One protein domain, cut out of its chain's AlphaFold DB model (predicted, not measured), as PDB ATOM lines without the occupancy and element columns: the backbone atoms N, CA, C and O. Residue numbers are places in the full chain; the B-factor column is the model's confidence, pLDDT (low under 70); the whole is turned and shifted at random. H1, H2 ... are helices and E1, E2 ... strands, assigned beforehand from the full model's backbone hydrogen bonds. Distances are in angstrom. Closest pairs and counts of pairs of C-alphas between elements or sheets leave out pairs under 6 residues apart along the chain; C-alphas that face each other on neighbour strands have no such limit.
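AT A GLANCE: This is residues 23 to 190 of the 192 residues of an uncharacterized protein of Paraburkholderia phytofirmans OLGA172 (UniProt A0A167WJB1). A twisted wall of seven antiparallel strands curls round helix H2 on one face, while short helix H1 stands up from the opposite face near the turn between E6 and E7. The sheet's order is E1 E2 E3 E7 E6 E5 E4, made of two meanders, E1 E2 E3 and E4 E5 E6 E7, each strand the antiparallel neighbour of the one before. The 168 printed residues, under half in named elements, follow the order E1 E2 E3 H1 E4 E5 E6 E7 H2; the class is mixed, helices and strands. The whole is compact, radius of gyration of the C-alphas 16.2 A, spanning 48 by 37 by 25 A.

HOW THE PARTS SIT: E7, residues 155 to 164, bends by 66 degrees at residue 160. It forms a hairpin with E6, residues 142 to 150; N 147 and O 158, 3.0 A apart, are within hydrogen-bond range. E7 is also antiparallel to E3, residues 55 to 61, with N 59 and O 157 at 2.8 A. E2, residues 35 to 41, forms hairpins with E3, N 38 to O 58 2.9 A, and with edge strand E1, residues 25 to 27, N 25 to O 39 2.8 A. E5, residues 117 to 125, forms hairpins with E6, N 121 to O 146 2.9 A, and with edge strand E4, residues 103 to 112, N 109 to O 120 2.8 A. H2, residues 177 to 185, is on the sheet; its closest C-alphas to E7 are Tyr 177 and Leu 163, 5.0 A. H1, residues 65 to 70, is on the opposite face, height 8.8 A, over E6. H1 and H2 are apart; in both, every O i to N i+4 pair is within hydrogen-bond range.

IN THESE COORDINATES: E5 measures 26.9 A, E4 25.9 A, E6 25.6 A and E7 25.3 A. E1 begins at C-alpha 25 (2.179, -94.021, -21.558); H2 ends at C-alpha 185 (-15.991, -92.137, -19.507).

THE WHOLE: The farthest C-alphas, Ser 32 and Gly 130, are 51.0 A apart. The printed part has no cut. Links E2 to E3, H1 to E4, E5 to E6 and E7 to H2 are long. Residues 30 to 34, 43 to 54 and 72 have pLDDT under 70.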
ATOM      1  N   ARG A  23       0.001 -87.499 -19.512       76.38
ATOM      2  CA  ARG A  23      -0.346 -88.329 -20.658       76.38
ATOM      3  C   ARG A  23      -0.319 -89.786 -20.235       76.38
ATOM      4  O   ARG A  23       0.424 -90.162 -19.333       76.38
ATOM      5  N   PHE A  24      -1.110 -90.590 -20.927       81.44
ATOM      6  CA  PHE A  24      -0.983 -92.033 -20.842       81.44
ATOM      7  C   PHE A  24       0.243 -92.485 -21.640       81.44
ATOM      8  O   PHE A  24       0.376 -92.163 -22.823       81.44
ATOM      9  N   GLY A  25       1.138 -93.198 -20.965       79.62
ATOM     10  CA  GLY A  25       2.179 -94.021 -21.558       79.62
ATOM     11  C   GLY A  25       1.654 -95.420 -21.876       79.62
ATOM     12  O   GLY A  25       0.595 -95.832 -21.397       79.62
ATOM     13  N   CYS A  26       2.403 -96.126 -22.715       83.06
ATOM     14  CA  CYS A  26       2.079 -97.465 -23.174       83.06
ATOM     15  C   CYS A  26       3.328 -98.329 -23.187       83.06
ATOM     16  O   CYS A  26       4.339 -97.920 -23.761       83.06
ATOM     17  N   SER A  27       3.226 -99.519 -22.611       81.06
ATOM     18  CA  SER A  27       4.291-100.515 -22.616       81.06
ATOM     19  C   SER A  27       3.753-101.834 -23.162       81.06
ATOM     20  O   SER A  27       2.985-102.516 -22.479       81.06
ATOM     21  N   GLY A  28       4.171-102.193 -24.379       71.69
ATOM     22  CA  GLY A  28       3.842-103.466 -25.029       71.69
ATOM     23  C   GLY A  28       2.697-103.400 -26.048       71.69
ATOM     24  O   GLY A  28       2.282-102.332 -26.492       71.69
ATOM     25  N   SER A  29       2.213-104.581 -26.443       70.00
ATOM     26  CA  SER A  29       1.103-104.766 -27.385       70.00
ATOM     27  C   SER A  29       0.267-105.989 -27.000       70.00
ATOM     28  O   SER A  29       0.806-107.044 -26.676       70.00
ATOM     29  N   TYR A  30      -1.058-105.859 -27.054       69.44
ATOM     30  CA  TYR A  30      -2.023-106.876 -26.613       69.44
ATOM     31  C   TYR A  30      -2.296-107.945 -27.689       69.44
ATOM     32  O   TYR A  30      -2.914-108.970 -27.413       69.44
ATOM     33  N   LYS A  31      -1.835-107.726 -28.930       66.44
ATOM     34  CA  LYS A  31      -2.190-108.542 -30.109       66.44
ATOM     35  C   LYS A  31      -1.580-109.950 -30.130       66.44
ATOM     36  O   LYS A  31      -2.019-110.776 -30.922       66.44
ATOM     37  N   SER A  32      -0.579-110.241 -29.299       59.81
ATOM     38  CA  SER A  32       0.131-111.532 -29.276       59.81
ATOM     39  C   SER A  32      -0.202-112.404 -28.058       59.81
ATOM     40  O   SER A  32       0.603-113.251 -27.682       59.81
ATOM     41  N   GLY A  33      -1.351-112.182 -27.408       54.59
ATOM     42  CA  GLY A  33      -1.761-112.929 -26.209       54.59
ATOM     43  C   GLY A  33      -0.995-112.556 -24.934       54.59
ATOM     44  O   GLY A  33      -1.196-113.182 -23.899       54.59
ATOM     45  N   GLY A  34      -0.126-111.544 -25.001       68.69
ATOM     46  CA  GLY A  34       0.458-110.895 -23.830       68.69
ATOM     47  C   GLY A  34      -0.430-109.765 -23.309       68.69
ATOM     48  O   GLY A  34      -1.414-109.379 -23.946       68.69
ATOM     49  N   TYR A  35      -0.055-109.202 -22.163       77.88
ATOM     50  CA  TYR A  35      -0.674-107.989 -21.643       77.88
ATOM     51  C   TYR A  35       0.073-106.737 -22.118       77.88
ATOM     52  O   TYR A  35       1.280-106.751 -22.361       77.88
ATOM     53  N   THR A  36      -0.655-105.632 -22.241       86.62
ATOM     54  CA  THR A  36      -0.086-104.284 -22.378       86.62
ATOM     55  C   THR A  36      -0.369-103.501 -21.117       86.62
ATOM     56  O   THR A  36      -1.427-103.667 -20.520       86.62
ATOM     57  N   VAL A  37       0.537-102.611 -20.727       86.25
ATOM     58  CA  VAL A  37       0.277-101.689 -19.620       86.25
ATOM     59  C   VAL A  37       0.065-100.289 -20.169       86.25
ATOM     60  O   VAL A  37       0.927 -99.746 -20.859       86.25
ATOM     61  N   ILE A  38      -1.083 -99.705 -19.841       87.25
ATOM     62  CA  ILE A  38      -1.341 -98.279 -20.003       87.25
ATOM     63  C   ILE A  38      -1.158 -97.630 -18.652       87.25
ATOM     64  O   ILE A  38      -1.885 -97.938 -17.709       87.25
ATOM     65  N   ASN A  39      -0.210 -96.711 -18.564       85.56
ATOM     66  CA  ASN A  39       0.117 -96.060 -17.312       85.56
ATOM     67  C   ASN A  39      -0.028 -94.547 -17.422       85.56
ATOM     68  O   ASN A  39       0.342 -93.941 -18.422       85.56
ATOM     69  N   MET A  40      -0.523 -93.918 -16.369       84.25
ATOM     70  CA  MET A  40      -0.453 -92.476 -16.184       84.25
ATOM     71  C   MET A  40       0.224 -92.221 -14.852       84.25
ATOM     72  O   MET A  40      -0.294 -92.608 -13.805       84.25
ATOM     73  N   ASP A  41       1.385 -91.581 -14.918       79.50
ATOM     74  CA  ASP A  41       2.052 -91.049 -13.742       79.50
ATOM     75  C   ASP A  41       1.548 -89.627 -13.502       79.50
ATOM     76  O   ASP A  41       1.589 -88.779 -14.398       79.50
ATOM     77  N   PHE A  42       1.000 -89.405 -12.315       74.69
ATOM     78  CA  PHE A  42       0.499 -88.107 -11.877       74.69
ATOM     79  C   PHE A  42       1.094 -87.725 -10.520       74.69
ATOM     80  O   PHE A  42       0.527 -86.880  -9.820       74.69
ATOM     81  N   GLN A  43       2.217 -88.344 -10.137       66.75
ATOM     82  CA  GLN A  43       2.912 -87.983  -8.914       66.75
ATOM     83  C   GLN A  43       3.344 -86.522  -8.930       66.75
ATOM     84  O   GLN A  43       3.923 -86.010  -9.887       66.75
ATOM     85  N   TYR A  44       3.098 -85.889  -7.793       58.19
ATOM     86  CA  TYR A  44       3.674 -84.622  -7.396       58.19
ATOM     87  C   TYR A  44       4.460 -84.868  -6.105       58.19
ATOM     88  O   TYR A  44       3.856 -84.966  -5.039       58.19
ATOM     89  N   ASP A  45       5.782 -85.030  -6.219       53.94
ATOM     90  CA  ASP A  45       6.755 -84.749  -5.155       53.94
ATOM     91  C   ASP A  45       8.187 -84.733  -5.733       53.94
ATOM     92  O   ASP A  45       8.575 -85.659  -6.443       53.94
ATOM     93  N   ARG A  46       8.993 -83.704  -5.433       48.84
ATOM     94  CA  ARG A  46      10.428 -83.673  -5.798       48.84
ATOM     95  C   ARG A  46      11.316 -84.421  -4.795       48.84
ATOM     96  O   ARG A  46      12.484 -84.647  -5.095       48.84
ATOM     97  N   ASN A  47      10.786 -84.772  -3.621       50.56
ATOM     98  CA  ASN A  47      11.550 -85.210  -2.453       50.56
ATOM     99  C   ASN A  47      11.026 -86.504  -1.793       50.56
ATOM    100  O   ASN A  47      11.507 -86.834  -0.709       50.56
ATOM    101  N   PHE A  48      10.065 -87.231  -2.377       49.06
ATOM    102  CA  PHE A  48       9.425 -88.367  -1.693       49.06
ATOM    103  C   PHE A  48       9.410 -89.664  -2.508       49.06
ATOM    104  O   PHE A  48       9.215 -89.666  -3.723       49.06
ATOM    105  N   GLU A  49       9.629 -90.772  -1.796       48.62
ATOM    106  CA  GLU A  49       9.612 -92.142  -2.310       48.62
ATOM    107  C   GLU A  49       8.192 -92.588  -2.703       48.62
ATOM    108  O   GLU A  49       7.191 -92.164  -2.128       48.62
ATOM    109  N   LEU A  50       8.118 -93.462  -3.709       46.94
ATOM    110  CA  LEU A  50       6.900 -93.998  -4.327       46.94
ATOM    111  C   LEU A  50       5.858 -94.475  -3.286       46.94
ATOM    112  O   LEU A  50       6.014 -95.546  -2.706       46.94
ATOM    113  N   SER A  51       4.761 -93.731  -3.086       45.53
ATOM    114  CA  SER A  51       3.582 -94.210  -2.341       45.53
ATOM    115  C   SER A  51       2.516 -94.795  -3.282       45.53
ATOM    116  O   SER A  51       2.367 -94.367  -4.426       45.53
ATOM    117  N   GLY A  52       1.748 -95.783  -2.809       40.94
ATOM    118  CA  GLY A  52       0.774 -96.589  -3.575       40.94
ATOM    119  C   GLY A  52      -0.464 -95.876  -4.156       40.94
ATOM    120  O   GLY A  52      -1.457 -96.530  -4.450       40.94
ATOM    121  N   GLY A  53      -0.433 -94.554  -4.340       53.25
ATOM    122  CA  GLY A  53      -1.467 -93.754  -5.025       53.25
ATOM    123  C   GLY A  53      -0.915 -92.932  -6.194       53.25
ATOM    124  O   GLY A  53      -1.548 -91.992  -6.656       53.25
ATOM    125  N   ALA A  54       0.299 -93.258  -6.623       64.25
ATOM    126  CA  ALA A  54       1.144 -92.495  -7.530       64.25
ATOM    127  C   ALA A  54       0.749 -92.532  -9.010       64.25
ATOM    128  O   ALA A  54       1.066 -91.626  -9.783       64.25
ATOM    129  N   ARG A  55       0.165 -93.655  -9.426       79.00
ATOM    130  CA  ARG A  55       0.043 -94.036 -10.828       79.00
ATOM    131  C   ARG A  55      -1.267 -94.762 -11.049       79.00
ATOM    132  O   ARG A  55      -1.711 -95.533 -10.207       79.00
ATOM    133  N   ILE A  56      -1.854 -94.531 -12.209       87.56
ATOM    134  CA  ILE A  56      -2.963 -95.318 -12.734       87.56
ATOM    135  C   ILE A  56      -2.333 -96.284 -13.721       87.56
ATOM    136  O   ILE A  56      -1.761 -95.832 -14.708       87.56
ATOM    137  N   ASN A  57      -2.424 -97.582 -13.446       88.88
ATOM    138  CA  ASN A  57      -1.920 -98.634 -14.321       88.88
ATOM    139  C   ASN A  57      -3.087 -99.533 -14.717       88.88
ATOM    140  O   ASN A  57      -3.663-100.208 -13.869       88.88
ATOM    141  N   PHE A  58      -3.423 -99.531 -16.001       92.38
ATOM    142  CA  PHE A  58      -4.339-100.494 -16.588       92.38
ATOM    143  C   PHE A  58      -3.539-101.596 -17.272       92.38
ATOM    144  O   PHE A  58      -2.761-101.321 -18.187       92.38
ATOM    145  N   VAL A  59      -3.757-102.836 -16.853       92.19
ATOM    146  CA  VAL A  59      -3.314-104.031 -17.569       92.19
ATOM    147  C   VAL A  59      -4.387-104.376 -18.592       92.19
ATOM    148  O   VAL A  59      -5.529-104.633 -18.223       92.19
ATOM    149  N   VAL A  60      -4.033-104.328 -19.872       92.06
ATOM    150  CA  VAL A  60      -4.926-104.575 -21.005       92.06
ATOM    151  C   VAL A  60      -4.601-105.926 -21.621       92.06
ATOM    152  O   VAL A  60      -3.460-106.180 -22.008       92.06
ATOM    153  N   GLU A  61      -5.614-106.772 -21.751       90.69
ATOM    154  CA  GLU A  61      -5.506-108.142 -22.248       90.69
ATOM    155  C   GLU A  61      -6.478-108.368 -23.411       90.69
ATOM    156  O   GLU A  61      -7.607-107.868 -23.405       90.69
ATOM    157  N   GLY A  62      -6.063-109.176 -24.391       90.06
ATOM    158  CA  GLY A  62      -6.892-109.639 -25.513       90.06
ATOM    159  C   GLY A  62      -7.900-110.731 -25.131       90.06
ATOM    160  O   GLY A  62      -8.065-111.704 -25.864       90.06
ATOM    161  N   VAL A  63      -8.515-110.613 -23.951       90.31
ATOM    162  CA  VAL A  63      -9.527-111.539 -23.428       90.31
ATOM    163  C   VAL A  63     -10.760-110.736 -23.038       90.31
ATOM    164  O   VAL A  63     -10.641-109.739 -22.332       90.31
ATOM    165  N   GLY A  64     -11.944-111.167 -23.476       92.38
ATOM    166  CA  GLY A  64     -13.204-110.501 -23.140       92.38
ATOM    167  C   GLY A  64     -13.548-110.551 -21.651       92.38
ATOM    168  O   GLY A  64     -13.219-111.522 -20.963       92.38
ATOM    169  N   ILE A  65     -14.255-109.525 -21.174       94.31
ATOM    170  CA  ILE A  65     -14.502-109.290 -19.745       94.31
ATOM    171  C   ILE A  65     -15.213-110.455 -19.064       94.31
ATOM    172  O   ILE A  65     -14.774-110.881 -18.005       94.31
ATOM    173  N   GLU A  66     -16.212-111.055 -19.710       92.88
ATOM    174  CA  GLU A  66     -16.955-112.187 -19.136       92.88
ATOM    175  C   GLU A  66     -16.064-113.419 -18.930       92.88
ATOM    176  O   GLU A  66     -16.153-114.112 -17.916       92.88
ATOM    177  N   LYS A  67     -15.152-113.678 -19.878       92.56
ATOM    178  CA  LYS A  67     -14.162-114.755 -19.740       92.56
ATOM    179  C   LYS A  67     -13.167-114.431 -18.636       92.56
ATOM    180  O   LYS A  67     -12.782-115.328 -17.895       92.56
ATOM    181  N   LYS A  68     -12.760-113.164 -18.521       92.94
ATOM    182  CA  LYS A  68     -11.799-112.727 -17.509       92.94
ATOM    183  C   LYS A  68     -12.386-112.781 -16.099       92.94
ATOM    184  O   LYS A  68     -11.701-113.234 -15.194       92.94
ATOM    185  N   THR A  69     -13.650-112.413 -15.900       92.81
ATOM    186  CA  THR A  69     -14.320-112.525 -14.592       92.81
ATOM    187  C   THR A  69     -14.652-113.959 -14.195       92.81
ATOM    188  O   THR A  69     -14.786-114.243 -13.006       92.81
ATOM    189  N   ALA A  70     -14.811-114.853 -15.173       89.94
ATOM    190  CA  ALA A  70     -14.977-116.284 -14.931       89.94
ATOM    191  C   ALA A  70     -13.638-116.999 -14.671       89.94
ATOM    192  O   ALA A  70     -13.624-118.059 -14.049       89.94
ATOM    193  N   ALA A  71     -12.520-116.437 -15.141       78.19
ATOM    194  CA  ALA A  71     -11.187-116.930 -14.832       78.19
ATOM    195  C   ALA A  71     -10.835-116.591 -13.375       78.19
ATOM    196  O   ALA A  71     -10.862-115.432 -12.965       78.19
ATOM    197  N   GLU A  72     -10.518-117.605 -12.569       68.38
ATOM    198  CA  GLU A  72     -10.140-117.380 -11.169       68.38
ATOM    199  C   GLU A  72      -8.732-116.769 -11.040       68.38
ATOM    200  O   GLU A  72      -8.464-116.033 -10.087       68.38
ATOM    201  N   GLU A  73      -7.845-117.034 -12.000       77.44
ATOM    202  CA  GLU A  73      -6.454-116.566 -12.006       77.44
ATOM    203  C   GLU A  73      -6.315-115.172 -12.648       77.44
ATOM    204  O   GLU A  73      -6.937-114.864 -13.667       77.44
ATOM    205  N   ASP A  74      -5.490-114.318 -12.029       83.12
ATOM    206  CA  ASP A  74      -5.086-112.983 -12.507       83.12
ATOM    207  C   ASP A  74      -6.230-112.019 -12.879       83.12
ATOM    208  O   ASP A  74      -6.094-111.150 -13.751       83.12
ATOM    209  N   SER A  75      -7.381-112.179 -12.226       91.94
ATOM    210  CA  SER A  75      -8.568-111.351 -12.413       91.94
ATOM    211  C   SER A  75      -8.889-110.558 -11.151       91.94
ATOM    212  O   SER A  75      -9.064-111.141 -10.081       91.94
ATOM    213  N   VAL A  76      -9.002-109.233 -11.283       94.25
ATOM    214  CA  VAL A  76      -9.343-108.302 -10.194       94.25
ATOM    215  C   VAL A  76     -10.771-108.531  -9.704       94.25
ATOM    216  O   VAL A  76     -11.060-108.368  -8.524       94.25
ATOM    217  N   PHE A  77     -11.676-108.952 -10.586       95.38
ATOM    218  CA  PHE A  77     -13.070-109.238 -10.256       95.38
ATOM    219  C   PHE A  77     -13.408-110.677 -10.599       95.38
ATOM    220  O   PHE A  77     -13.089-111.156 -11.680       95.38
ATOM    221  N   ARG A  78     -14.124-111.347  -9.700       94.38
ATOM    222  CA  ARG A  78     -14.600-112.715  -9.908       94.38
ATOM    223  C   ARG A  78     -16.113-112.739  -9.889       94.38
ATOM    224  O   ARG A  78     -16.722-112.286  -8.919       94.38
ATOM    225  N   LEU A  79     -16.704-113.287 -10.944       92.06
ATOM    226  CA  LEU A  79     -18.139-113.525 -11.024       92.06
ATOM    227  C   LEU A  79     -18.397-115.014 -10.805       92.06
ATOM    228  O   LEU A  79     -18.031-115.841 -11.640       92.06
ATOM    229  N   LYS A  80     -19.010-115.367  -9.673       88.81
ATOM    230  CA  LYS A  80     -19.369-116.761  -9.410       88.81
ATOM    231  C   LYS A  80     -20.611-117.146 -10.217       88.81
ATOM    232  O   LYS A  80     -21.484-116.303 -10.436       88.81
ATOM    233  N   PRO A  81     -20.743-118.422 -10.620       85.38
ATOM    234  CA  PRO A  81     -21.958-118.901 -11.262       85.38
ATOM    235  C   PRO A  81     -23.196-118.626 -10.397       85.38
ATOM    236  O   PRO A  81     -23.266-119.073  -9.254       85.38
ATOM    237  N   GLY A  82     -24.174-117.911 -10.958       84.12
ATOM    238  CA  GLY A  82     -25.431-117.566 -10.283       84.12
ATOM    239  C   GLY A  82     -25.452-116.195  -9.598       84.12
ATOM    240  O   GLY A  82     -26.533-115.747  -9.220       84.12
ATOM    241  N   ASP A  83     -24.310-115.511  -9.490       88.94
ATOM    242  CA  ASP A  83     -24.262-114.133  -8.999       88.94
ATOM    243  C   ASP A  83     -24.584-113.136 -10.125       88.94
ATOM    244  O   ASP A  83     -24.236-113.339 -11.288       88.94
ATOM    245  N   ASN A  84     -25.229-112.021  -9.768       86.06
ATOM    246  CA  ASN A  84     -25.536-110.928 -10.703       86.06
ATOM    247  C   ASN A  84     -24.458-109.830 -10.720       86.06
ATOM    248  O   ASN A  84     -24.465-108.965 -11.594       86.06
ATOM    249  N   LEU A  85     -23.571-109.820  -9.724       92.25
ATOM    250  CA  LEU A  85     -22.485-108.856  -9.579       92.25
ATOM    251  C   LEU A  85     -21.210-109.598  -9.184       92.25
ATOM    252  O   LEU A  85     -21.282-110.504  -8.352       92.25
ATOM    253  N   PRO A  86     -20.046-109.218  -9.732       94.75
ATOM    254  CA  PRO A  86     -18.797-109.810  -9.308       94.75
ATOM    255  C   PRO A  86     -18.389-109.298  -7.927       94.75
ATOM    256  O   PRO A  86     -18.779-108.216  -7.484       94.75
ATOM    257  N   THR A  87     -17.523-110.062  -7.279       94.50
ATOM    258  CA  THR A  87     -16.815-109.656  -6.063       94.50
ATOM    259  C   THR A  87     -15.368-109.309  -6.390       94.50
ATOM    260  O   THR A  87     -14.783-109.915  -7.290       94.50
ATOM    261  N   LEU A  88     -14.776-108.379  -5.640       94.12
ATOM    262  CA  LEU A  88     -13.339-108.116  -5.712       94.12
ATOM    263  C   LEU A  88     -12.561-109.387  -5.337       94.12
ATOM    264  O   LEU A  88     -12.905-110.072  -4.368       94.12
ATOM    265  N   ALA A  89     -11.541-109.731  -6.119       91.75
ATOM    266  CA  ALA A  89     -10.728-110.908  -5.871       91.75
ATOM    267  C   ALA A  89      -9.900-110.729  -4.584       91.75
ATOM    268  O   ALA A  89      -9.308-109.667  -4.385       91.75
ATOM    269  N   PRO A  90      -9.779-111.763  -3.728       86.06
ATOM    270  CA  PRO A  90      -9.032-111.650  -2.472       86.06
ATOM    271  C   PRO A  90      -7.561-111.243  -2.631       86.06
ATOM    272  O   PRO A  90      -7.003-110.651  -1.718       86.06
ATOM    273  N   GLY A  91      -6.930-111.576  -3.764       85.19
ATOM    274  CA  GLY A  91      -5.540-111.197  -4.055       85.19
ATOM    275  C   GLY A  91      -5.364-109.739  -4.488       85.19
ATOM    276  O   GLY A  91      -4.252-109.229  -4.419       85.19
ATOM    277  N   SER A  92      -6.449-109.089  -4.906       86.56
ATOM    278  CA  SER A  92      -6.472-107.696  -5.357       86.56
ATOM    279  C   SER A  92      -6.869-106.731  -4.243       86.56
ATOM    280  O   SER A  92      -6.403-105.599  -4.213       86.56
ATOM    281  N   ALA A  93      -7.712-107.169  -3.304       86.94
ATOM    282  CA  ALA A  93      -8.169-106.337  -2.194       86.94
ATOM    283  C   ALA A  93      -7.012-105.830  -1.317       86.94
ATOM    284  O   ALA A  93      -6.081-106.576  -0.986       86.94
ATOM    285  N   TYR A  94      -7.102-104.576  -0.867       84.69
ATOM    286  CA  TYR A  94      -6.208-104.067   0.167       84.69
ATOM    287  C   TYR A  94      -6.425-104.874   1.454       84.69
ATOM    288  O   TYR A  94      -7.533-104.958   1.979       84.69
ATOM    289  N   GLN A  95      -5.359-105.464   1.998       80.81
ATOM    290  CA  GLN A  95      -5.466-106.212   3.255       80.81
ATOM    291  C   GLN A  95      -5.685-105.268   4.445       80.81
ATOM    292  O   GLN A  95      -6.575-105.475   5.271       80.81
ATOM    293  N   GLU A  96      -4.890-104.202   4.505       81.25
ATOM    294  CA  GLU A  96      -4.908-103.219   5.579       81.25
ATOM    295  C   GLU A  96      -4.418-101.849   5.096       81.25
ATOM    296  O   GLU A  96      -3.774-101.717   4.050       81.25
ATOM    297  N   SER A  97      -4.727-100.812   5.875       81.62
ATOM    298  CA  SER A  97      -4.037 -99.527   5.789       81.62
ATOM    299  C   SER A  97      -2.576 -99.684   6.224       81.62
ATOM    300  O   SER A  97      -2.209-100.630   6.917       81.62
ATOM    301  N   ASN A  98      -1.737 -98.684   5.957       80.31
ATOM    302  CA  ASN A  98      -0.370 -98.646   6.493       80.31
ATOM    303  C   ASN A  98      -0.283 -98.443   8.029       80.31
ATOM    304  O   ASN A  98       0.811 -98.277   8.564       80.31
ATOM    305  N   CYS A  99      -1.423 -98.418   8.726       85.38
ATOM    306  CA  CYS A  99      -1.540 -98.469  10.184       85.38
ATOM    307  C   CYS A  99      -2.111 -99.811  10.688       85.38
ATOM    308  O   CYS A  99      -2.407 -99.929  11.878       85.38
ATOM    309  N   GLY A 100      -2.274-100.810   9.813       82.88
ATOM    310  CA  GLY A 100      -2.848-102.113  10.159       82.88
ATOM    311  C   GLY A 100      -4.373-102.108  10.301       82.88
ATOM    312  O   GLY A 100      -4.951-103.018  10.895       82.88
ATOM    313  N   ASP A 101      -5.051-101.061   9.819       85.31
ATOM    314  CA  ASP A 101      -6.510-100.983   9.896       85.31
ATOM    315  C   ASP A 101      -7.135-101.795   8.758       85.31
ATOM    316  O   ASP A 101      -6.875-101.491   7.590       85.31
ATOM    317  N   PRO A 102      -7.989-102.789   9.054       86.88
ATOM    318  CA  PRO A 102      -8.529-103.662   8.024       86.88
ATOM    319  C   PRO A 102      -9.535-102.927   7.136       86.88
ATOM    320  O   PRO A 102     -10.188-101.962   7.560       86.88
ATOM    321  N   VAL A 103      -9.734-103.442   5.923       87.69
ATOM    322  CA  VAL A 103     -10.908-103.099   5.115       87.69
ATOM    323  C   VAL A 103     -12.167-103.605   5.823       87.69
ATOM    324  O   VAL A 103     -12.273-104.756   6.237       87.69
ATOM    325  N   THR A 104     -13.130-102.707   5.998       89.06
ATOM    326  CA  THR A 104     -14.410-102.975   6.676       89.06
ATOM    327  C   THR A 104     -15.563-103.157   5.704       89.06
ATOM    328  O   THR A 104     -16.590-103.727   6.071       89.06
ATOM    329  N   LYS A 105     -15.419-102.640   4.482       90.31
ATOM    330  CA  LYS A 105     -16.461-102.663   3.464       90.31
ATOM    331  C   LYS A 105     -15.853-102.527   2.073       90.31
ATOM    332  O   LYS A 105     -14.997-101.665   1.878       90.31
ATOM    333  N   THR A 106     -16.384-103.301   1.132       94.00
ATOM    334  CA  THR A 106     -16.085-103.203  -0.299       94.00
ATOM    335  C   THR A 106     -17.402-103.086  -1.061       94.00
ATOM    336  O   THR A 106     -18.228-103.997  -1.017       94.00
ATOM    337  N   ASP A 107     -17.623-101.950  -1.721       95.31
ATOM    338  CA  ASP A 107     -18.823-101.679  -2.517       95.31
ATOM    339  C   ASP A 107     -18.505-101.845  -4.006       95.31
ATOM    340  O   ASP A 107     -17.708-101.087  -4.555       95.31
ATOM    341  N   VAL A 108     -19.136-102.815  -4.672       96.81
ATOM    342  CA  VAL A 108     -18.980-103.033  -6.120       96.81
ATOM    343  C   VAL A 108     -20.152-102.412  -6.869       96.81
ATOM    344  O   VAL A 108     -21.310-102.716  -6.588       96.81
ATOM    345  N   THR A 109     -19.853-101.556  -7.845       96.94
ATOM    346  CA  THR A 109     -20.856-100.846  -8.648       96.94
ATOM    347  C   THR A 109     -20.612-101.089 -10.139       96.94
ATOM    348  O   THR A 109     -19.466-100.972 -10.583       96.94
ATOM    349  N   PRO A 110     -21.649-101.403 -10.940       97.12
ATOM    350  CA  PRO A 110     -21.505-101.496 -12.387       97.12
ATOM    351  C   PRO A 110     -21.231-100.120 -13.005       97.12
ATOM    352  O   PRO A 110     -21.792 -99.103 -12.592       97.12
ATOM    353  N   ILE A 111     -20.384-100.102 -14.026       97.06
ATOM    354  CA  ILE A 111     -20.035 -98.923 -14.819       97.06
ATOM    355  C   ILE A 111     -20.060 -99.278 -16.304       97.06
ATOM    356  O   ILE A 111     -19.861-100.426 -16.695       97.06
ATOM    357  N   GLN A 112     -20.301 -98.282 -17.150       96.56
ATOM    358  CA  GLN A 112     -20.357 -98.487 -18.593       96.56
ATOM    359  C   GLN A 112     -19.878 -97.259 -19.357       96.56
ATOM    360  O   GLN A 112     -19.990 -96.122 -18.884       96.56
ATOM    361  N   GLY A 113     -19.380 -97.507 -20.562       94.25
ATOM    362  CA  GLY A 113     -19.032 -96.485 -21.535       94.25
ATOM    363  C   GLY A 113     -19.649 -96.785 -22.891       94.25
ATOM    364  O   GLY A 113     -20.700 -97.405 -23.000       94.25
ATOM    365  N   SER A 114     -19.012 -96.304 -23.955       91.69
ATOM    366  CA  SER A 114     -19.585 -96.402 -25.303       91.69
ATOM    367  C   SER A 114     -19.515 -97.793 -25.926       91.69
ATOM    368  O   SER A 114     -20.359 -98.128 -26.742       91.69
ATOM    369  N   ASN A 115     -18.443 -98.535 -25.647       94.56
ATOM    370  CA  ASN A 115     -18.149 -99.839 -26.247       94.56
ATOM    371  C   ASN A 115     -17.503-100.785 -25.230       94.56
ATOM    372  O   ASN A 115     -16.669-101.614 -25.586       94.56
ATOM    373  N   TRP A 116     -17.845-100.583 -23.960       96.25
ATOM    374  CA  TRP A 116     -17.384-101.376 -22.834       96.25
ATOM    375  C   TRP A 116     -18.363-101.258 -21.673       96.25
ATOM    376  O   TRP A 116     -19.044-100.238 -21.512       96.25
ATOM    377  N   HIS A 117     -18.361-102.279 -20.834       97.06
ATOM    378  CA  HIS A 117     -18.978-102.294 -19.514       97.06
ATOM    379  C   HIS A 117     -17.966-102.815 -18.498       97.06
ATOM    380  O   HIS A 117     -16.839-103.170 -18.851       97.06
ATOM    381  N   GLY A 118     -18.339-102.805 -17.229       97.25
ATOM    382  CA  GLY A 118     -17.501-103.348 -16.181       97.25
ATOM    383  C   GLY A 118     -17.953-102.926 -14.799       97.25
ATOM    384  O   GLY A 118     -19.119-102.588 -14.583       97.25
ATOM    385  N   TRP A 119     -17.008-102.929 -13.866       97.62
ATOM    386  CA  TRP A 119     -17.270-102.674 -12.457       97.62
ATOM    387  C   TRP A 119     -16.156-101.852 -11.821       97.62
ATOM    388  O   TRP A 119     -14.993-101.893 -12.232       97.62
ATOM    389  N   ILE A 120     -16.541-101.107 -10.791       97.62
ATOM    390  CA  ILE A 120     -15.634-100.441  -9.865       97.62
ATOM    391  C   ILE A 120     -15.917-100.948  -8.453       97.62
ATOM    392  O   ILE A 120     -17.074-100.996  -8.036       97.62
ATOM    393  N   ALA A 121     -14.870-101.336  -7.734       97.00
ATOM    394  CA  ALA A 121     -14.927-101.671  -6.318       97.00
ATOM    395  C   ALA A 121     -14.366-100.493  -5.531       97.00
ATOM    396  O   ALA A 121     -13.288-100.005  -5.866       97.00
ATOM    397  N   GLU A 122     -15.073-100.046  -4.499       95.06
ATOM    398  CA  GLU A 122     -14.597 -99.042  -3.549       95.06
ATOM    399  C   GLU A 122     -14.358 -99.691  -2.186       95.06
ATOM    400  O   GLU A 122     -15.283-100.259  -1.605       95.06
ATOM    401  N   GLU A 123     -13.145 -99.566  -1.649       92.19
ATOM    402  CA  GLU A 123     -12.792-100.117  -0.337       92.19
ATOM    403  C   GLU A 123     -12.788 -99.037   0.754       92.19
ATOM    404  O   GLU A 123     -12.363 -97.894   0.550       92.19
ATOM    405  N   THR A 124     -13.289 -99.401   1.938       88.44
ATOM    406  CA  THR A 124     -13.346 -98.539   3.127       88.44
ATOM    407  C   THR A 124     -12.571 -99.165   4.277       88.44
ATOM    408  O   THR A 124     -12.945-100.220   4.788       88.44
ATOM    409  N   PHE A 125     -11.533 -98.478   4.745       87.06
ATOM    410  CA  PHE A 125     -10.726 -98.897   5.890       87.06
ATOM    411  C   PHE A 125     -11.393 -98.551   7.222       87.06
ATOM    412  O   PHE A 125     -12.138 -97.568   7.331       87.06
ATOM    413  N   ALA A 126     -11.100 -99.340   8.254       85.06
ATOM    414  CA  ALA A 126     -11.458 -98.991   9.620       85.06
ATOM    415  C   ALA A 126     -10.780 -97.678  10.043       85.06
ATOM    416  O   ALA A 126      -9.747 -97.263   9.516       85.06
ATOM    417  N   LYS A 127     -11.362 -97.009  11.043       83.50
ATOM    418  CA  LYS A 127     -10.730 -95.837  11.649       83.50
ATOM    419  C   LYS A 127      -9.450 -96.262  12.373       83.50
ATOM    420  O   LYS A 127      -9.530 -97.104  13.267       83.50
ATOM    421  N   ALA A 128      -8.352 -95.571  12.060       84.19
ATOM    422  CA  ALA A 128      -7.067 -95.705  12.737       84.19
ATOM    423  C   ALA A 128      -7.206 -95.778  14.260       84.19
ATOM    424  O   ALA A 128      -7.800 -94.892  14.893       84.19
ATOM    425  N   ARG A 129      -6.665 -96.852  14.845       80.50
ATOM    426  CA  ARG A 129      -6.621 -97.062  16.299       80.50
ATOM    427  C   ARG A 129      -5.346 -96.472  16.909       80.50
ATOM    428  O   ARG A 129      -4.273 -96.484  16.314       80.50
ATOM    429  N   GLY A 130      -5.455 -95.996  18.150       82.81
ATOM    430  CA  GLY A 130      -4.314 -95.482  18.913       82.81
ATOM    431  C   GLY A 130      -3.743 -94.176  18.354       82.81
ATOM    432  O   GLY A 130      -4.485 -93.302  17.910       82.81
ATOM    433  N   SER A 131      -2.419 -94.025  18.421       84.25
ATOM    434  CA  SER A 131      -1.696 -92.830  17.963       84.25
ATOM    435  C   SER A 131      -1.169 -92.931  16.527       84.25
ATOM    436  O   SER A 131      -0.460 -92.024  16.088       84.25
ATOM    437  N   CYS A 132      -1.472 -94.018  15.803       86.06
ATOM    438  CA  CYS A 132      -1.012 -94.186  14.427       86.06
ATOM    439  C   CYS A 132      -1.670 -93.147  13.514       86.06
ATOM    440  O   CYS A 132      -2.868 -92.868  13.616       86.06
ATOM    441  N   ARG A 133      -0.874 -92.553  12.626       84.56
ATOM    442  CA  ARG A 133      -1.350 -91.624  11.601       84.56
ATOM    443  C   ARG A 133      -1.160 -92.300  10.248       84.56
ATOM    444  O   ARG A 133      -0.012 -92.396   9.813       84.56
ATOM    445  N   PRO A 134      -2.237 -92.785   9.606       83.00
ATOM    446  CA  PRO A 134      -2.106 -93.432   8.312       83.00
ATOM    447  C   PRO A 134      -1.580 -92.438   7.276       83.00
ATOM    448  O   PRO A 134      -1.737 -91.219   7.423       83.00
ATOM    449  N   ALA A 135      -0.970 -92.965   6.217       81.44
ATOM    450  CA  ALA A 135      -0.623 -92.164   5.054       81.44
ATOM    451  C   ALA A 135      -1.895 -91.527   4.482       81.44
ATOM    452  O   ALA A 135      -3.009 -92.030   4.682       81.44
ATOM    453  N   LYS A 136      -1.738 -90.390   3.798       79.38
ATOM    454  CA  LYS A 136      -2.867 -89.560   3.353       79.38
ATOM    455  C   LYS A 136      -3.896 -90.387   2.570       79.38
ATOM    456  O   LYS A 136      -5.091 -90.226   2.815       79.38
ATOM    457  N   GLU A 137      -3.428 -91.319   1.743       78.94
ATOM    458  CA  GLU A 137      -4.183 -92.215   0.863       78.94
ATOM    459  C   GLU A 137      -5.151 -93.152   1.605       78.94
ATOM    460  O   GLU A 137      -6.179 -93.521   1.044       78.94
ATOM    461  N   TYR A 138      -4.875 -93.482   2.871       81.50
ATOM    462  CA  TYR A 138      -5.719 -94.357   3.699       81.50
ATOM    463  C   TYR A 138      -6.584 -93.579   4.704       81.50
ATOM    464  O   TYR A 138      -7.143 -94.143   5.644       81.50
ATOM    465  N   THR A 139      -6.702 -92.259   4.535       81.38
ATOM    466  CA  THR A 139      -7.620 -91.425   5.323       81.38
ATOM    467  C   THR A 139      -8.980 -91.295   4.636       81.38
ATOM    468  O   THR A 139      -9.115 -91.498   3.432       81.38
ATOM    469  N   SER A 140      -9.995 -90.822   5.368       84.56
ATOM    470  CA  SER A 140     -11.326 -90.529   4.809       84.56
ATOM    471  C   SER A 140     -11.334 -89.467   3.699       84.56
ATOM    472  O   SER A 140     -12.357 -89.282   3.044       84.56
ATOM    473  N   ARG A 141     -10.215 -88.764   3.471       85.94
ATOM    474  CA  ARG A 141     -10.056 -87.821   2.353       85.94
ATOM    475  C   ARG A 141      -9.935 -88.530   1.003       85.94
ATOM    476  O   ARG A 141     -10.217 -87.905  -0.021       85.94
ATOM    477  N   TYR A 142      -9.538 -89.799   0.999       88.25
ATOM    478  CA  TYR A 142      -9.319 -90.585  -0.206       88.25
ATOM    479  C   TYR A 142     -10.322 -91.735  -0.302       88.25
ATOM    480  O   TYR A 142     -11.101 -92.032   0.613       88.25
ATOM    481  N   ARG A 143     -10.358 -92.322  -1.488       89.62
ATOM    482  CA  ARG A 143     -11.192 -93.448  -1.874       89.62
ATOM    483  C   ARG A 143     -10.316 -94.387  -2.686       89.62
ATOM    484  O   ARG A 143      -9.868 -94.002  -3.763       89.62
ATOM    485  N   CYS A 144     -10.067 -95.578  -2.160       91.31
ATOM    486  CA  CYS A 144      -9.281 -96.592  -2.844       91.31
ATOM    487  C   CYS A 144     -10.201 -97.462  -3.692       91.31
ATOM    488  O   CYS A 144     -11.246 -97.907  -3.212       91.31
ATOM    489  N   VAL A 145      -9.857 -97.601  -4.972       94.56
ATOM    490  CA  VAL A 145     -10.707 -98.253  -5.964       94.56
ATOM    491  C   VAL A 145      -9.950 -99.243  -6.827       94.56
ATOM    492  O   VAL A 145      -8.780 -99.038  -7.140       94.56
ATOM    493  N   HIS A 146     -10.670-100.266  -7.272       96.00
ATOM    494  CA  HIS A 146     -10.237-101.225  -8.287       96.00
ATOM    495  C   HIS A 146     -11.226-101.154  -9.442       96.00
ATOM    496  O   HIS A 146     -12.426-100.968  -9.219       96.00
ATOM    497  N   VAL A 147     -10.745-101.280 -10.674       97.12
ATOM    498  CA  VAL A 147     -11.587-101.147 -11.867       97.12
ATOM    499  C   VAL A 147     -11.304-102.291 -12.817       97.12
ATOM    500  O   VAL A 147     -10.154-102.597 -13.100       97.12
ATOM    501  N   MET A 148     -12.355-102.883 -13.367       97.06
ATOM    502  CA  MET A 148     -12.250-103.750 -14.533       97.06
ATOM    503  C   MET A 148     -13.290-103.310 -15.543       97.06
ATOM    504  O   MET A 148     -14.467-103.192 -15.214       97.06
ATOM    505  N   VAL A 149     -12.842-103.065 -16.767       97.25
ATOM    506  CA  VAL A 149     -13.687-102.667 -17.894       97.25
ATOM    507  C   VAL A 149     -13.306-103.467 -19.122       97.25
ATOM    508  O   VAL A 149     -12.144-103.821 -19.297       97.25
ATOM    509  N   GLY A 150     -14.256-103.747 -20.000       95.56
ATOM    510  CA  GLY A 150     -13.995-104.588 -21.157       95.56
ATOM    511  C   GLY A 150     -15.204-104.765 -22.057       95.56
ATOM    512  O   GLY A 150     -16.269-104.189 -21.829       95.56
ATOM    513  N   ASN A 151     -15.001-105.545 -23.107       95.12
ATOM    514  CA  ASN A 151     -16.019-105.985 -24.051       95.12
ATOM    515  C   ASN A 151     -15.871-107.498 -24.298       95.12
ATOM    516  O   ASN A 151     -15.261-108.208 -23.501       95.12
ATOM    517  N   ASP A 152     -16.434-108.015 -25.385       93.44
ATOM    518  CA  ASP A 152     -16.358-109.429 -25.766       93.44
ATOM    519  C   ASP A 152     -14.941-109.900 -26.150       93.44
ATOM    520  O   ASP A 152     -14.664-111.104 -26.126       93.44
ATOM    521  N   LYS A 153     -14.032-108.968 -26.462       91.12
ATOM    522  CA  LYS A 153     -12.685-109.244 -26.990       91.12
ATOM    523  C   LYS A 153     -11.551-108.853 -26.056       91.12
ATOM    524  O   LYS A 153     -10.510-109.500 -26.087       91.12
ATOM    525  N   MET A 154     -11.723-107.808 -25.257       92.00
ATOM    526  CA  MET A 154     -10.659-107.229 -24.442       92.00
ATOM    527  C   MET A 154     -11.133-106.857 -23.045       92.00
ATOM    528  O   MET A 154     -12.305-106.549 -22.825       92.00
ATOM    529  N   THR A 155     -10.168-106.808 -22.131       93.94
ATOM    530  CA  THR A 155     -10.345-106.348 -20.754       93.94
ATOM    531  C   THR A 155      -9.196-105.425 -20.387       93.94
ATOM    532  O   THR A 155      -8.062-105.637 -20.807       93.94
ATOM    533  N   ALA A 156      -9.486-104.401 -19.597       94.69
ATOM    534  CA  ALA A 156      -8.523-103.544 -18.937       94.69
ATOM    535  C   ALA A 156      -8.795-103.564 -17.431       94.69
ATOM    536  O   ALA A 156      -9.919-103.298 -16.996       94.69
ATOM    537  N   GLN A 157      -7.768-103.869 -16.646       94.69
ATOM    538  CA  GLN A 157      -7.852-104.010 -15.196       94.69
ATOM    539  C   GLN A 157      -6.927-103.013 -14.504       94.69
ATOM    540  O   GLN A 157      -5.759-102.899 -14.865       94.69
ATOM    541  N   LEU A 158      -7.445-102.319 -13.500       94.31
ATOM    542  CA  LEU A 158      -6.695-101.497 -12.565       94.31
ATOM    543  C   LEU A 158      -6.820-102.134 -11.190       94.31
ATOM    544  O   LEU A 158      -7.916-102.176 -10.620       94.31
ATOM    545  N   ASP A 159      -5.690-102.601 -10.670       90.12
ATOM    546  CA  ASP A 159      -5.623-103.277  -9.383       90.12
ATOM    547  C   ASP A 159      -5.166-102.328  -8.266       90.12
ATOM    548  O   ASP A 159      -4.012-102.325  -7.846       90.12
ATOM    549  N   GLY A 160      -6.087-101.466  -7.841       89.00
ATOM    550  CA  GLY A 160      -5.900-100.557  -6.715       89.00
ATOM    551  C   GLY A 160      -5.311 -99.192  -7.080       89.00
ATOM    552  O   GLY A 160      -4.201 -99.061  -7.593       89.00
ATOM    553  N   VAL A 161      -6.056 -98.132  -6.761       89.88
ATOM    554  CA  VAL A 161      -5.561 -96.750  -6.694       89.88
ATOM    555  C   VAL A 161      -6.362 -95.952  -5.669       89.88
ATOM    556  O   VAL A 161      -7.589 -96.025  -5.642       89.88
ATOM    557  N   CYS A 162      -5.694 -95.144  -4.848       89.31
ATOM    558  CA  CYS A 162      -6.354 -94.254  -3.890       89.31
ATOM    559  C   CYS A 162      -6.476 -92.829  -4.439       89.31
ATOM    560  O   CYS A 162      -5.484 -92.145  -4.682       89.31
ATOM    561  N   LEU A 163      -7.718 -92.374  -4.616       90.62
ATOM    562  CA  LEU A 163      -8.071 -91.121  -5.281       90.62
ATOM    563  C   LEU A 163      -8.696 -90.132  -4.298       90.62
ATOM    564  O   LEU A 163      -9.460 -90.511  -3.410       90.62
ATOM    565  N   LEU A 164      -8.400 -88.846  -4.464       90.19
ATOM    566  CA  LEU A 164      -8.943 -87.780  -3.629       90.19
ATOM    567  C   LEU A 164     -10.459 -87.666  -3.847       90.19
ATOM    568  O   LEU A 164     -10.924 -87.486  -4.973       90.19
ATOM    569  N   ARG A 165     -11.245 -87.718  -2.766       92.12
ATOM    570  CA  ARG A 165     -12.714 -87.589  -2.850       92.12
ATOM    571  C   ARG A 165     -13.162 -86.203  -3.292       92.12
ATOM    572  O   ARG A 165     -14.196 -86.061  -3.930       92.12
ATOM    573  N   LYS A 166     -12.404 -85.172  -2.924       91.31
ATOM    574  CA  LYS A 166     -12.675 -83.796  -3.329       91.31
ATOM    575  C   LYS A 166     -12.265 -83.598  -4.788       91.31
ATOM    576  O   LYS A 166     -11.182 -84.018  -5.196       91.31
ATOM    577  N   ARG A 167     -13.111 -82.918  -5.564       91.88
ATOM    578  CA  ARG A 167     -12.766 -82.487  -6.920       91.88
ATOM    579  C   ARG A 167     -11.739 -81.363  -6.872       91.88
ATOM    580  O   ARG A 167     -12.052 -80.258  -6.435       91.88
ATOM    581  N   GLU A 168     -10.527 -81.639  -7.339       86.62
ATOM    582  CA  GLU A 168      -9.439 -80.664  -7.461       86.62
ATOM    583  C   GLU A 168      -8.767 -80.810  -8.828       86.62
ATOM    584  O   GLU A 168      -8.464 -81.920  -9.252       86.62
ATOM    585  N   LEU A 169      -8.555 -79.687  -9.522       83.94
ATOM    586  CA  LEU A 169      -7.832 -79.635 -10.805       83.94
ATOM    587  C   LEU A 169      -6.313 -79.484 -10.620       83.94
ATOM    588  O   LEU A 169      -5.586 -79.397 -11.608       83.94
ATOM    589  N   SER A 170      -5.859 -79.395  -9.369       78.94
ATOM    590  CA  SER A 170      -4.453 -79.390  -8.969       78.94
ATOM    591  C   SER A 170      -4.097 -80.763  -8.415       78.94
ATOM    592  O   SER A 170      -4.922 -81.400  -7.763       78.94
ATOM    593  N   LEU A 171      -2.864 -81.197  -8.651       79.19
ATOM    594  CA  LEU A 171      -2.346 -82.482  -8.175       79.19
ATOM    595  C   LEU A 171      -1.605 -82.383  -6.848       79.19
ATOM    596  O   LEU A 171      -1.180 -83.406  -6.322       79.19
ATOM    597  N   GLU A 172      -1.477 -81.178  -6.293       77.38
ATOM    598  CA  GLU A 172      -0.793 -80.921  -5.021       77.38
ATOM    599  C   GLU A 172      -1.302 -81.842  -3.896       77.38
ATOM    600  O   GLU A 172      -0.528 -82.392  -3.115       77.38
ATOM    601  N   ASN A 173      -2.615 -82.091  -3.870       77.81
ATOM    602  CA  ASN A 173      -3.267 -82.970  -2.900       77.81
ATOM    603  C   ASN A 173      -3.575 -84.374  -3.449       77.81
ATOM    604  O   ASN A 173      -4.219 -85.166  -2.765       77.81
ATOM    605  N   GLY A 174      -3.136 -84.714  -4.658       80.81
ATOM    606  CA  GLY A 174      -3.429 -85.985  -5.322       80.81
ATOM    607  C   GLY A 174      -4.546 -85.909  -6.363       80.81
ATOM    608  O   GLY A 174      -5.213 -84.891  -6.539       80.81
ATOM    609  N   PHE A 175      -4.730 -87.013  -7.084       86.25
ATOM    610  CA  PHE A 175      -5.643 -87.071  -8.220       86.25
ATOM    611  C   PHE A 175      -7.080 -87.359  -7.788       86.25
ATOM    612  O   PHE A 175      -7.339 -88.263  -6.994       86.25
ATOM    613  N   SER A 176      -8.023 -86.570  -8.298       90.69
ATOM    614  CA  SER A 176      -9.419 -86.641  -7.877       90.69
ATOM    615  C   SER A 176     -10.165 -87.835  -8.468       90.69
ATOM    616  O   SER A 176     -10.073 -88.103  -9.667       90.69
ATOM    617  N   TYR A 177     -10.995 -88.475  -7.642       93.12
ATOM    618  CA  TYR A 177     -11.924 -89.518  -8.070       93.12
ATOM    619  C   TYR A 177     -12.856 -89.033  -9.186       93.12
ATOM    620  O   TYR A 177     -13.043 -89.734 -10.175       93.12
ATOM    621  N   ASP A 178     -13.384 -87.813  -9.095       93.88
ATOM    622  CA  ASP A 178     -14.304 -87.313 -10.121       93.88
ATOM    623  C   ASP A 178     -13.601 -87.116 -11.470       93.88
ATOM    624  O   ASP A 178     -14.175 -87.400 -12.521       93.88
ATOM    625  N   LEU A 179     -12.339 -86.672 -11.454       91.88
ATOM    626  CA  LEU A 179     -11.533 -86.542 -12.670       91.88
ATOM    627  C   LEU A 179     -11.130 -87.902 -13.231       91.88
ATOM    628  O   LEU A 179     -11.093 -88.065 -14.449       91.88
ATOM    629  N   PHE A 180     -10.875 -88.886 -12.367       93.06
ATOM    630  CA  PHE A 180     -10.693 -90.276 -12.772       93.06
ATOM    631  C   PHE A 180     -11.952 -90.863 -13.427       93.06
ATOM    632  O   PHE A 180     -11.863 -91.547 -14.444       93.06
ATOM    633  N   MET A 181     -13.138 -90.560 -12.909       94.88
ATOM    634  CA  MET A 181     -14.382 -91.006 -13.537       94.88
ATOM    635  C   MET A 181     -14.639 -90.288 -14.865       94.88
ATOM    636  O   MET A 181     -15.101 -90.911 -15.822       94.88
ATOM    637  N   ASP A 182     -14.310 -88.999 -14.965       93.50
ATOM    638  CA  ASP A 182     -14.391 -88.257 -16.227       93.50
ATOM    639  C   ASP A 182     -13.415 -88.816 -17.273       93.50
ATOM    640  O   ASP A 182     -13.812 -89.026 -18.420       93.50
ATOM    641  N   LEU A 183     -12.187 -89.150 -16.862       91.38
ATOM    642  CA  LEU A 183     -11.212 -89.917 -17.644       91.38
ATOM    643  C   LEU A 183     -11.825 -91.215 -18.177       91.38
ATOM    644  O   LEU A 183     -11.832 -91.451 -19.390       91.38
ATOM    645  N   LEU A 184     -12.353 -92.045 -17.275       93.81
ATOM    646  CA  LEU A 184     -12.861 -93.378 -17.588       93.81
ATOM    647  C   LEU A 184     -14.011 -93.328 -18.599       93.81
ATOM    648  O   LEU A 184     -14.027 -94.114 -19.540       93.81
ATOM    649  N   LYS A 185     -14.909 -92.340 -18.515       93.00
ATOM    650  CA  LYS A 185     -15.991 -92.137 -19.507       93.00
ATOM    651  C   LYS A 185     -15.480 -91.914 -20.937       93.00
ATOM    652  O   LYS A 185     -16.186 -92.208 -21.910       93.00
ATOM    653  N   THR A 186     -14.260 -91.395 -21.090       92.56
ATOM    654  CA  THR A 186     -13.631 -91.209 -22.408       92.56
ATOM    655  C   THR A 186     -12.978 -92.474 -22.953       92.56
ATOM    656  O   THR A 186     -12.573 -92.471 -24.116       92.56
ATOM    657  N   LEU A 187     -12.898 -93.547 -22.156       92.94
ATOM    658  CA  LEU A 187     -12.266 -94.798 -22.548       92.94
ATOM    659  C   LEU A 187     -12.933 -95.383 -23.790       92.94
ATOM    660  O   LEU A 187     -14.164 -95.468 -23.874       92.94
ATOM    661  N   ARG A 188     -12.102 -95.794 -24.747       92.44
ATOM    662  CA  ARG A 188     -12.496 -96.539 -25.946       92.44
ATOM    663  C   ARG A 188     -11.534 -97.692 -26.170       92.44
ATOM    664  O   ARG A 188     -10.330 -97.457 -26.278       92.44
ATOM    665  N   PHE A 189     -12.070 -98.898 -26.318       91.50
ATOM    666  CA  PHE A 189     -11.328-100.023 -26.885       91.50
ATOM    667  C   PHE A 189     -11.194 -99.857 -28.402       91.50
ATOM    668  O   PHE A 189     -12.155 -99.452 -29.062       91.50
ATOM    669  N   LYS A 190      -9.989-100.102 -28.931       86.44
ATOM    670  CA  LYS A 190      -9.621 -99.875 -30.339       86.44
ATOM    671  C   LYS A 190     -10.010-101.038 -31.253       86.44
ATOM    672  O   LYS A 190     -10.292-100.798 -32.421       86.44
TER     673      LYS A 190